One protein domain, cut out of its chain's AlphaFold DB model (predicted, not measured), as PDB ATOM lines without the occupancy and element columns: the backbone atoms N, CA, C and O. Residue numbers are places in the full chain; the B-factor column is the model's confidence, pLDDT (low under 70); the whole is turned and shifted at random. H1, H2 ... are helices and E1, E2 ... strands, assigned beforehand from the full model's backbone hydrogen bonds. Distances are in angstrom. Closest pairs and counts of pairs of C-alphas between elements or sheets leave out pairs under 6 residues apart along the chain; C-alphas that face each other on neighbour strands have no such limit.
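This is residues 7 to 55 and 161 to 193 of the 195 residues of an uncharacterized protein of Collinsella sp. AM16-21 (UniProt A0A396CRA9). What is the picture? There is little regular structure: a short strand, E1, in the middle, helices H1 and H2 on opposite sides of it, and loops, of which residues 23 to 28 and 165 to 171 stick out. What is the make-up? The printed part has 82 residues, of which the named elements E1, H1 and H2, in that order along the chain, hold only 32; the class is mostly helix, with helices holding 29 of those 32 and the strand 3. How large? It is only just loose, close to compact, with radius of gyration of the C-alphas 14.6 A and spans 46 by 31 by 24 A.

Where is E1? It is residues 18 to 20, 6.4 A from first to last C-alpha, beginning at C-alpha 18 (-48.948, 27.110, 35.717). Where are the helices? H1 is residues 33 to 43, 15.4 A; H2 is residues 174 to 191, 25.8 A, ending at C-alpha 191 (-50.227, 20.089, 21.412).

What is near E1? Residues 7 to 8 pair antiparallel with residues 18 to 19. The closest C-alphas of E1 and H2, Cys 19 and Cys 181, are 6.6 A apart. And H1? It is apart from E1 and H2; in both helices every O i to N i+4 pair is within hydrogen-bond range.

What is cut? Residues 56 to 160 are not printed; C-alphas 55 and 161 are 9.8 A apart. Which link is long? E1 to H1 is. Where is confidence low? Sixteen residues are under 70, among them 23 to 30.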
ATOM      1  N   TYR A   7     -44.228  27.521  39.117       90.69
ATOM      2  CA  TYR A   7     -43.651  28.090  37.915       90.69
ATOM      3  C   TYR A   7     -44.788  28.541  37.004       90.69
ATOM      4  O   TYR A   7     -45.597  27.726  36.566       90.69
ATOM      5  N   LEU A   8     -44.866  29.847  36.763       90.19
ATOM      6  CA  LEU A   8     -45.796  30.435  35.809       90.19
ATOM      7  C   LEU A   8     -45.018  30.743  34.535       90.19
ATOM      8  O   LEU A   8     -44.107  31.572  34.553       90.19
ATOM      9  N   ARG A   9     -45.369  30.065  33.444       89.94
ATOM     10  CA  ARG A   9     -44.799  30.353  32.132       89.94
ATOM     11  C   ARG A   9     -45.308  31.696  31.622       89.94
ATOM     12  O   ARG A   9     -46.415  32.117  31.963       89.94
ATOM     13  N   ASN A  10     -44.501  32.357  30.794       86.44
ATOM     14  CA  ASN A  10     -44.935  33.570  30.114       86.44
ATOM     15  C   ASN A  10     -46.231  33.304  29.330       86.44
ATOM     16  O   ASN A  10     -46.354  32.247  28.709       86.44
ATOM     17  N   PRO A  11     -47.191  34.239  29.364       83.25
ATOM     18  CA  PRO A  11     -48.452  34.060  28.667       83.25
ATOM     19  C   PRO A  11     -48.244  33.970  27.153       83.25
ATOM     20  O   PRO A  11     -47.469  34.733  26.573       83.25
ATOM     21  N   VAL A  12     -48.990  33.066  26.520       80.06
ATOM     22  CA  VAL A  12     -49.091  32.921  25.066       80.06
ATOM     23  C   VAL A  12     -50.507  33.345  24.680       80.06
ATOM     24  O   VAL A  12     -51.482  32.629  24.902       80.06
ATOM     25  N   GLY A  13     -50.653  34.569  24.171       81.38
ATOM     26  CA  GLY A  13     -51.968  35.150  23.890       81.38
ATOM     27  C   GLY A  13     -52.790  35.375  25.164       81.38
ATOM     28  O   GLY A  13     -52.436  36.210  25.993       81.38
ATOM     29  N   ASN A  14     -53.912  34.662  25.303       81.69
ATOM     30  CA  ASN A  14     -54.873  34.827  26.402       81.69
ATOM     31  C   ASN A  14     -54.741  33.786  27.528       81.69
ATOM     32  O   ASN A  14     -55.581  33.769  28.426       81.69
ATOM     33  N   TYR A  15     -53.723  32.923  27.494       83.81
ATOM     34  CA  TYR A  15     -53.507  31.902  28.518       83.81
ATOM     35  C   TYR A  15     -52.052  31.874  28.991       83.81
ATOM     36  O   TYR A  15     -51.146  32.371  28.325       83.81
ATOM     37  N   ALA A  16     -51.835  31.270  30.156       87.75
ATOM     38  CA  ALA A  16     -50.517  30.944  30.686       87.75
ATOM     39  C   ALA A  16     -50.573  29.561  31.342       87.75
ATOM     40  O   ALA A  16     -51.601  29.182  31.907       87.75
ATOM     41  N   ILE A  17     -49.469  28.815  31.286       88.25
ATOM     42  CA  ILE A  17     -49.366  27.504  31.933       88.25
ATOM     43  C   ILE A  17     -48.751  27.680  33.322       88.25
ATOM     44  O   ILE A  17     -47.687  28.285  33.474       88.25
ATOM     45  N   LEU A  18     -49.425  27.137  34.337       88.31
ATOM     46  CA  LEU A  18     -48.948  27.110  35.717       88.31
ATOM     47  C   LEU A  18     -48.540  25.684  36.103       88.31
ATOM     48  O   LEU A  18     -49.389  24.802  36.235       88.31
ATOM     49  N   CYS A  19     -47.253  25.472  36.361       88.06
ATOM     50  CA  CYS A  19     -46.739  24.243  36.958       88.06
ATOM     51  C   CYS A  19     -46.692  24.386  38.484       88.06
ATOM     52  O   CYS A  19     -46.128  25.345  39.017       88.06
ATOM     53  N   VAL A  20     -47.256  23.411  39.196       86.19
ATOM     54  CA  VAL A  20     -47.325  23.400  40.663       86.19
ATOM     55  C   VAL A  20     -46.563  22.190  41.193       86.19
ATOM     56  O   VAL A  20     -46.907  21.050  40.884       86.19
ATOM     57  N   GLU A  21     -45.527  22.422  41.999       84.19
ATOM     58  CA  GLU A  21     -44.798  21.347  42.667       84.19
ATOM     59  C   GLU A  21     -45.629  20.792  43.829       84.19
ATOM     60  O   GLU A  21     -46.042  21.517  44.741       84.19
ATOM     61  N   HIS A  22     -45.840  19.478  43.821       76.88
ATOM     62  CA  HIS A  22     -46.508  18.775  44.907       76.88
ATOM     63  C   HIS A  22     -45.494  18.039  45.776       76.88
ATOM     64  O   HIS A  22     -44.725  17.205  45.303       76.88
ATOM     65  N   VAL A  23     -45.552  18.304  47.079       68.81
ATOM     66  CA  VAL A  23     -44.764  17.579  48.075       68.81
ATOM     67  C   VAL A  23     -45.440  16.241  48.388       68.81
ATOM     68  O   VAL A  23     -46.665  16.166  48.523       68.81
ATOM     69  N   ASN A  24     -44.647  15.179  48.553       61.91
ATOM     70  CA  ASN A  24     -45.145  13.875  48.993       61.91
ATOM     71  C   ASN A  24     -45.927  13.982  50.315       61.91
ATOM     72  O   ASN A  24     -45.438  14.540  51.293       61.91
ATOM     73  N   GLY A  25     -47.142  13.424  50.337       55.38
ATOM     74  CA  GLY A  25     -48.029  13.439  51.506       55.38
ATOM     75  C   GLY A  25     -48.865  14.714  51.676       55.38
ATOM     76  O   GLY A  25     -49.635  14.794  52.628       55.38
ATOM     77  N   SER A  26     -48.760  15.694  50.771       54.16
ATOM     78  CA  SER A  26     -49.645  16.864  50.781       54.16
ATOM     79  C   SER A  26     -51.044  16.496  50.281       54.16
ATOM     80  O   SER A  26     -51.191  15.898  49.214       54.16
ATOM     81  N   ALA A  27     -52.080  16.889  51.025       48.56
ATOM     82  CA  ALA A  27     -53.458  16.830  50.552       48.56
ATOM     83  C   ALA A  27     -53.742  18.040  49.644       48.56
ATOM     84  O   ALA A  27     -53.575  19.181  50.065       48.56
ATOM     85  N   GLY A  28     -54.176  17.790  48.406       57.53
ATOM     86  CA  GLY A  28     -54.628  18.833  47.475       57.53
ATOM     87  C   GLY A  28     -53.530  19.590  46.712       57.53
ATOM     88  O   GLY A  28     -52.353  19.217  46.717       57.53
ATOM     89  N   ASP A  29     -53.960  20.636  45.997       60.91
ATOM     90  CA  ASP A  29     -53.071  21.597  45.335       60.91
ATOM     91  C   ASP A  29     -52.362  22.452  46.385       60.91
ATOM     92  O   ASP A  29     -53.000  23.051  47.248       60.91
ATOM     93  N   THR A  30     -51.038  22.546  46.284       69.62
ATOM     94  CA  THR A  30     -50.221  23.430  47.130       69.62
ATOM     95  C   THR A  30     -50.357  24.904  46.729       69.62
ATOM     96  O   THR A  30     -49.990  25.796  47.492       69.62
ATOM     97  N   PHE A  31     -50.911  25.178  45.544       79.19
ATOM     98  CA  PHE A  31     -51.103  26.526  45.027       79.19
ATOM     99  C   PHE A  31     -52.441  27.146  45.455       79.19
ATOM    100  O   PHE A  31     -53.525  26.604  45.229       79.19
ATOM    101  N   LEU A  32     -52.360  28.352  46.014       81.62
ATOM    102  CA  LEU A  32     -53.504  29.102  46.516       81.62
ATOM    103  C   LEU A  32     -54.175  29.917  45.396       81.62
ATOM    104  O   LEU A  32     -53.918  31.111  45.227       81.62
ATOM    105  N   LYS A  33     -55.088  29.272  44.658       82.69
ATOM    106  CA  LYS A  33     -55.804  29.867  43.512       82.69
ATOM    107  C   LYS A  33     -56.538  31.171  43.843       82.69
ATOM    108  O   LYS A  33     -56.413  32.148  43.107       82.69
ATOM    109  N   ALA A  34     -57.316  31.191  44.929       83.62
ATOM    110  CA  ALA A  34     -58.149  32.347  45.268       83.62
ATOM    111  C   ALA A  34     -57.318  33.570  45.709       83.62
ATOM    112  O   ALA A  34     -57.543  34.649  45.159       83.62
ATOM    113  N   PRO A  35     -56.307  33.434  46.595       86.81
ATOM    114  CA  PRO A  35     -55.388  34.531  46.894       86.81
ATOM    115  C   PRO A  35     -54.675  35.090  45.662       86.81
ATOM    116  O   PRO A  35     -54.639  36.306  45.493       86.81
ATOM    117  N   PHE A  36     -54.171  34.231  44.767       86.75
ATOM    118  CA  PHE A  36     -53.513  34.691  43.542       86.75
ATOM    119  C   PHE A  36     -54.473  35.449  42.617       86.75
ATOM    120  O   PHE A  36     -54.148  36.536  42.144       86.75
ATOM    121  N   LYS A  37     -55.687  34.921  42.411       86.38
ATOM    122  CA  LYS A  37     -56.733  35.584  41.616       86.38
ATOM    123  C   LYS A  37     -57.091  36.961  42.183       86.38
ATOM    124  O   LYS A  37     -57.226  37.917  41.425       86.38
ATOM    125  N   ASN A  38     -57.211  37.076  43.506       86.56
ATOM    126  CA  ASN A  38     -57.509  38.345  44.168       86.56
ATOM    127  C   ASN A  38     -56.361  39.350  44.029       86.56
ATOM    128  O   ASN A  38     -56.611  40.520  43.744       86.56
ATOM    129  N   TRP A  39     -55.114  38.895  44.185       89.00
ATOM    130  CA  TRP A  39     -53.933  39.728  43.972       89.00
ATOM    131  C   TRP A  39     -53.859  40.251  42.532       89.00
ATOM    132  O   TRP A  39     -53.706  41.454  42.331       89.00
ATOM    133  N   LEU A  40     -54.059  39.383  41.533       86.56
ATOM    134  CA  LEU A  40     -54.009  39.777  40.124       86.56
ATOM    135  C   LEU A  40     -55.121  40.776  39.774       86.56
ATOM    136  O   LEU A  40     -54.865  41.766  39.097       86.56
ATOM    137  N   LYS A  41     -56.335  40.562  40.295       86.38
ATOM    138  CA  LYS A  41     -57.468  41.481  40.110       86.38
ATOM    139  C   LYS A  41     -57.200  42.870  40.704       86.38
ATOM    140  O   LYS A  41     -57.669  43.861  40.150       86.38
ATOM    141  N   ALA A  42     -56.475  42.944  41.822       87.50
ATOM    142  CA  ALA A  42     -56.082  44.208  42.441       87.50
ATOM    143  C   ALA A  42     -54.953  44.907  41.665       87.50
ATOM    144  O   ALA A  42     -54.980  46.125  41.517       87.50
ATOM    145  N   ALA A  43     -53.983  44.142  41.159       88.81
ATOM    146  CA  ALA A  43     -52.858  44.669  40.390       88.81
ATOM    147  C   ALA A  43     -53.260  45.125  38.976       88.81
ATOM    148  O   ALA A  43     -52.716  46.104  38.472       88.81
ATOM    149  N   VAL A  44     -54.213  44.432  38.342       85.62
ATOM    150  CA  VAL A  44     -54.677  44.705  36.974       85.62
ATOM    151  C   VAL A  44     -56.213  44.721  36.937       85.62
ATOM    152  O   VAL A  44     -56.850  43.694  36.665       85.62
ATOM    153  N   PRO A  45     -56.840  45.881  37.214       81.94
ATOM    154  CA  PRO A  45     -58.290  46.029  37.150       81.94
ATOM    155  C   PRO A  45     -58.837  45.665  35.763       81.94
ATOM    156  O   PRO A  45     -58.334  46.130  34.746       81.94
ATOM    157  N   GLY A  46     -59.878  44.830  35.722       78.38
ATOM    158  CA  GLY A  46     -60.512  44.372  34.476       78.38
ATOM    159  C   GLY A  46     -59.999  43.033  33.935       78.38
ATOM    160  O   GLY A  46     -60.621  42.474  33.037       78.38
ATOM    161  N   CYS A  47     -58.932  42.462  34.505       78.25
ATOM    162  CA  CYS A  47     -58.494  41.110  34.159       78.25
ATOM    163  C   CYS A  47     -59.420  40.055  34.799       78.25
ATOM    164  O   CYS A  47     -59.594  40.015  36.022       78.25
ATOM    165  N   LEU A  48     -60.014  39.186  33.973       78.38
ATOM    166  CA  LEU A  48     -60.743  38.001  34.421       78.38
ATOM    167  C   LEU A  48     -59.820  36.789  34.310       78.38
ATOM    168  O   LEU A  48     -59.402  36.421  33.219       78.38
ATOM    169  N   LEU A  49     -59.511  36.180  35.454       82.38
ATOM    170  CA  LEU A  49     -58.719  34.957  35.522       82.38
ATOM    171  C   LEU A  49     -59.633  33.763  35.791       82.38
ATOM    172  O   LEU A  49     -60.370  33.761  36.789       82.38
ATOM    173  N   ASP A  50     -59.530  32.746  34.946       82.38
ATOM    174  CA  ASP A  50     -60.129  31.438  35.175       82.38
ATOM    175  C   ASP A  50     -59.062  30.338  35.197       82.38
ATOM    176  O   ASP A  50     -57.932  30.547  34.753       82.38
ATOM    177  N   TRP A  51     -59.404  29.197  35.791       81.62
ATOM    178  CA  TRP A  51     -58.492  28.075  35.976       81.62
ATOM    179  C   TRP A  51     -59.033  26.833  35.294       81.62
ATOM    180  O   TRP A  51     -59.983  26.224  35.778       81.62
ATOM    181  N   GLU A  52     -58.329  26.394  34.265       74.69
ATOM    182  CA  GLU A  52     -58.621  25.144  33.581       74.69
ATOM    183  C   GLU A  52     -57.530  24.114  33.913       74.69
ATOM    184  O   GLU A  52     -56.336  24.421  33.794       74.69
ATOM    185  N   PRO A  53     -57.879  22.912  34.409       73.00
ATOM    186  CA  PRO A  53     -56.915  21.830  34.509       73.00
ATOM    187  C   PRO A  53     -56.546  21.361  33.100       73.00
ATOM    188  O   PRO A  53     -57.410  20.995  32.316       73.00
ATOM    189  N   ILE A  54     -55.253  21.322  32.790       69.38
ATOM    190  CA  ILE A  54     -54.801  20.686  31.552       69.38
ATOM    191  C   ILE A  54     -54.872  19.174  31.773       69.38
ATOM    192  O   ILE A  54     -54.144  18.642  32.621       69.38
ATOM    193  N   ALA A  55     -55.774  18.517  31.046       61.84
ATOM    194  CA  ALA A  55     -55.920  17.069  31.003       61.84
ATOM    195  C   ALA A  55     -55.273  16.512  29.727       61.84
ATOM    196  O   ALA A  55     -55.523  17.002  28.631       61.84
ATOM    197  N   ARG A 161     -49.490  15.241  36.067       68.75
ATOM    198  CA  ARG A 161     -48.542  15.128  37.176       68.75
ATOM    199  C   ARG A 161     -47.291  14.436  36.686       68.75
ATOM    200  O   ARG A 161     -47.343  13.314  36.197       68.75
ATOM    201  N   GLU A 162     -46.170  15.114  36.857       72.25
ATOM    202  CA  GLU A 162     -44.863  14.612  36.469       72.25
ATOM    203  C   GLU A 162     -44.029  14.309  37.714       72.25
ATOM    204  O   GLU A 162     -44.017  15.080  38.678       72.25
ATOM    205  N   LEU A 163     -43.339  13.168  37.701       73.50
ATOM    206  CA  LEU A 163     -42.384  12.826  38.743       73.50
ATOM    207  C   LEU A 163     -41.080  13.595  38.496       73.50
ATOM    208  O   LEU A 163     -40.396  13.377  37.498       73.50
ATOM    209  N   LEU A 164     -40.745  14.504  39.411       77.50
ATOM    210  CA  LEU A 164     -39.554  15.349  39.291       77.50
ATOM    211  C   LEU A 164     -38.266  14.634  39.719       77.50
ATOM    212  O   LEU A 164     -37.210  14.898  39.150       77.50
ATOM    213  N   ASN A 165     -38.355  13.741  40.704       73.81
ATOM    214  CA  ASN A 165     -37.248  12.949  41.232       73.81
ATOM    215  C   ASN A 165     -37.788  11.666  41.894       73.81
ATOM    216  O   ASN A 165     -38.857  11.695  42.515       73.81
ATOM    217  N   GLU A 166     -37.084  10.537  41.757       69.12
ATOM    218  CA  GLU A 166     -37.501   9.269  42.362       69.12
ATOM    219  C   GLU A 166     -37.142   9.202  43.855       69.12
ATOM    220  O   GLU A 166     -36.446  10.049  44.423       69.12
ATOM    221  N   ARG A 167     -37.660   8.182  44.546       66.25
ATOM    222  CA  ARG A 167     -37.416   8.000  45.978       66.25
ATOM    223  C   ARG A 167     -35.943   7.659  46.223       66.25
ATOM    224  O   ARG A 167     -35.539   6.518  46.046       66.25
ATOM    225  N   GLY A 168     -35.192   8.634  46.728       67.00
ATOM    226  CA  GLY A 168     -33.757   8.511  47.010       67.00
ATOM    227  C   GLY A 168     -32.914   9.522  46.237       67.00
ATOM    228  O   GLY A 168     -31.799   9.820  46.659       67.00
ATOM    229  N   ASP A 169     -33.479  10.111  45.182       76.19
ATOM    230  CA  ASP A 169     -32.826  11.155  44.405       76.19
ATOM    231  C   ASP A 169     -32.888  12.505  45.117       76.19
ATOM    232  O   ASP A 169     -33.859  12.846  45.807       76.19
ATOM    233  N   ALA A 170     -31.852  13.315  44.897       77.06
ATOM    234  CA  ALA A 170     -31.819  14.684  45.378       77.06
ATOM    235  C   ALA A 170     -32.976  15.503  44.781       77.06
ATOM    236  O   ALA A 170     -33.343  15.353  43.615       77.06
ATOM    237  N   VAL A 171     -33.535  16.405  45.589       81.25
ATOM    238  CA  VAL A 171     -34.530  17.374  45.119       81.25
ATOM    239  C   VAL A 171     -33.893  18.240  44.032       81.25
ATOM    240  O   VAL A 171     -32.779  18.736  44.210       81.25
ATOM    241  N   LEU A 172     -34.607  18.437  42.921       84.88
ATOM    242  CA  LEU A 172     -34.152  19.314  41.842       84.88
ATOM    243  C   LEU A 172     -33.843  20.709  42.392       84.88
ATOM    244  O   LEU A 172     -34.672  21.300  43.088       84.88
ATOM    245  N   ASN A 173     -32.690  21.265  42.025       89.00
ATOM    246  CA  ASN A 173     -32.412  22.682  42.246       89.00
ATOM    247  C   ASN A 173     -33.322  23.561  41.362       89.00
ATOM    248  O   ASN A 173     -34.033  23.063  40.485       89.00
ATOM    249  N   ASP A 174     -33.323  24.871  41.598       89.06
ATOM    250  CA  ASP A 174     -34.259  25.777  40.923       89.06
ATOM    251  C   ASP A 174     -34.025  25.870  39.413       89.06
ATOM    252  O   ASP A 174     -34.987  25.935  38.650       89.06
ATOM    253  N   SER A 175     -32.773  25.799  38.950       90.50
ATOM    254  CA  SER A 175     -32.473  25.826  37.515       90.50
ATOM    255  C   SER A 175     -32.956  24.561  36.804       90.50
ATOM    256  O   SER A 175     -33.556  24.652  35.733       90.50
ATOM    257  N   ALA A 176     -32.765  23.387  37.410       89.75
ATOM    258  CA  ALA A 176     -33.266  22.122  36.884       89.75
ATOM    259  C   ALA A 176     -34.799  22.059  36.919       89.75
ATOM    260  O   ALA A 176     -35.408  21.590  35.961       89.75
ATOM    261  N   PHE A 177     -35.424  22.576  37.981       89.62
ATOM    262  CA  PHE A 177     -36.881  22.674  38.084       89.62
ATOM    263  C   PHE A 177     -37.468  23.552  36.974       89.62
ATOM    264  O   PHE A 177     -38.348  23.107  36.241       89.62
ATOM    265  N   VAL A 178     -36.931  24.762  36.787       91.88
ATOM    266  CA  VAL A 178     -37.370  25.683  35.724       91.88
ATOM    267  C   VAL A 178     -37.171  25.067  34.342       91.88
ATOM    268  O   VAL A 178     -38.065  25.156  33.503       91.88
ATOM    269  N   LYS A 179     -36.029  24.411  34.099       91.62
ATOM    270  CA  LYS A 179     -35.770  23.716  32.833       91.62
ATOM    271  C   LYS A 179     -36.830  22.643  32.561       91.62
ATOM    272  O   LYS A 179     -37.423  22.647  31.490       91.62
ATOM    273  N   ARG A 180     -37.126  21.795  33.550       88.31
ATOM    274  CA  ARG A 180     -38.130  20.727  33.435       88.31
ATOM    275  C   ARG A 180     -39.531  21.274  33.159       88.31
ATOM    276  O   ARG A 180     -40.226  20.781  32.277       88.31
ATOM    277  N   CYS A 181     -39.934  22.319  33.886       90.06
ATOM    278  CA  CYS A 181     -41.220  22.972  33.665       90.06
ATOM    279  C   CYS A 181     -41.318  23.574  32.259       90.06
ATOM    280  O   CYS A 181     -42.357  23.430  31.621       90.06
ATOM    281  N   ASN A 182     -40.250  24.204  31.760       90.88
ATOM    282  CA  ASN A 182     -40.218  24.744  30.401       90.88
ATOM    283  C   ASN A 182     -40.377  23.662  29.337       90.88
ATOM    284  O   ASN A 182     -41.256  23.793  28.491       90.88
ATOM    285  N   GLU A 183     -39.586  22.592  29.421       89.31
ATOM    286  CA  GLU A 183     -39.656  21.463  28.485       89.31
ATOM    287  C   GLU A 183     -41.077  20.879  28.437       89.31
ATOM    288  O   GLU A 183     -41.632  20.660  27.360       89.31
ATOM    289  N   LYS A 184     -41.719  20.689  29.597       85.56
ATOM    290  CA  LYS A 184     -43.089  20.162  29.643       85.56
ATOM    291  C   LYS A 184     -44.120  21.164  29.119       85.56
ATOM    292  O   LYS A 184     -45.054  20.760  28.429       85.56
ATOM    293  N   CYS A 185     -43.964  22.455  29.405       87.50
ATOM    294  CA  CYS A 185     -44.859  23.475  28.867       87.50
ATOM    295  C   CYS A 185     -44.773  23.581  27.341       87.50
ATOM    296  O   CYS A 185     -45.811  23.713  26.709       87.50
ATOM    297  N   GLU A 186     -43.581  23.479  26.746       87.06
ATOM    298  CA  GLU A 186     -43.406  23.487  25.283       87.06
ATOM    299  C   GLU A 186     -44.168  22.338  24.621       87.06
ATOM    300  O   GLU A 186     -44.874  22.535  23.632       87.06
ATOM    301  N   VAL A 187     -44.089  21.144  25.215       83.06
ATOM    302  CA  VAL A 187     -44.856  19.978  24.762       83.06
ATOM    303  C   VAL A 187     -46.362  20.250  24.832       83.06
ATOM    304  O   VAL A 187     -47.086  19.923  23.893       83.06
ATOM    305  N   ILE A 188     -46.843  20.864  25.917       79.94
ATOM    306  CA  ILE A 188     -48.263  21.205  26.089       79.94
ATOM    307  C   ILE A 188     -48.705  22.274  25.074       79.94
ATOM    308  O   ILE A 188     -49.744  22.116  24.438       79.94
ATOM    309  N   GLU A 189     -47.924  23.339  24.884       83.00
ATOM    310  CA  GLU A 189     -48.230  24.443  23.959       83.00
ATOM    311  C   GLU A 189     -48.324  23.974  22.506       83.00
ATOM    312  O   GLU A 189     -49.304  24.281  21.819       83.00
ATOM    313  N   HIS A 190     -47.354  23.171  22.058       79.25
ATOM    314  CA  HIS A 190     -47.364  22.589  20.717       79.25
ATOM    315  C   HIS A 190     -48.622  21.736  20.486       79.25
ATOM    316  O   HIS A 190     -49.220  21.766  19.412       79.25
ATOM    317  N   ARG A 191     -49.060  20.984  21.501       69.75
ATOM    318  CA  ARG A 191     -50.227  20.089  21.412       69.75
ATOM    319  C   ARG A 191     -51.561  20.806  21.445       69.75
ATOM    320  O   ARG A 191     -52.474  20.395  20.740       69.75
ATOM    321  N   LEU A 192     -51.667  21.890  22.209       70.81
ATOM    322  CA  LEU A 192     -52.845  22.757  22.176       70.81
ATOM    323  C   LEU A 192     -53.022  23.442  20.805       70.81
ATOM    324  O   LEU A 192     -54.032  24.114  20.599       70.81
ATOM    325  N   GLY A 193     -52.073  23.259  19.872       58.59
ATOM    326  CA  GLY A 193     -52.102  23.803  18.518       58.59
ATOM    327  C   GLY A 193     -51.798  25.297  18.490       58.59
ATOM    328  O   GLY A 193     -52.356  26.016  17.666       58.59
TER     329      GLY A 193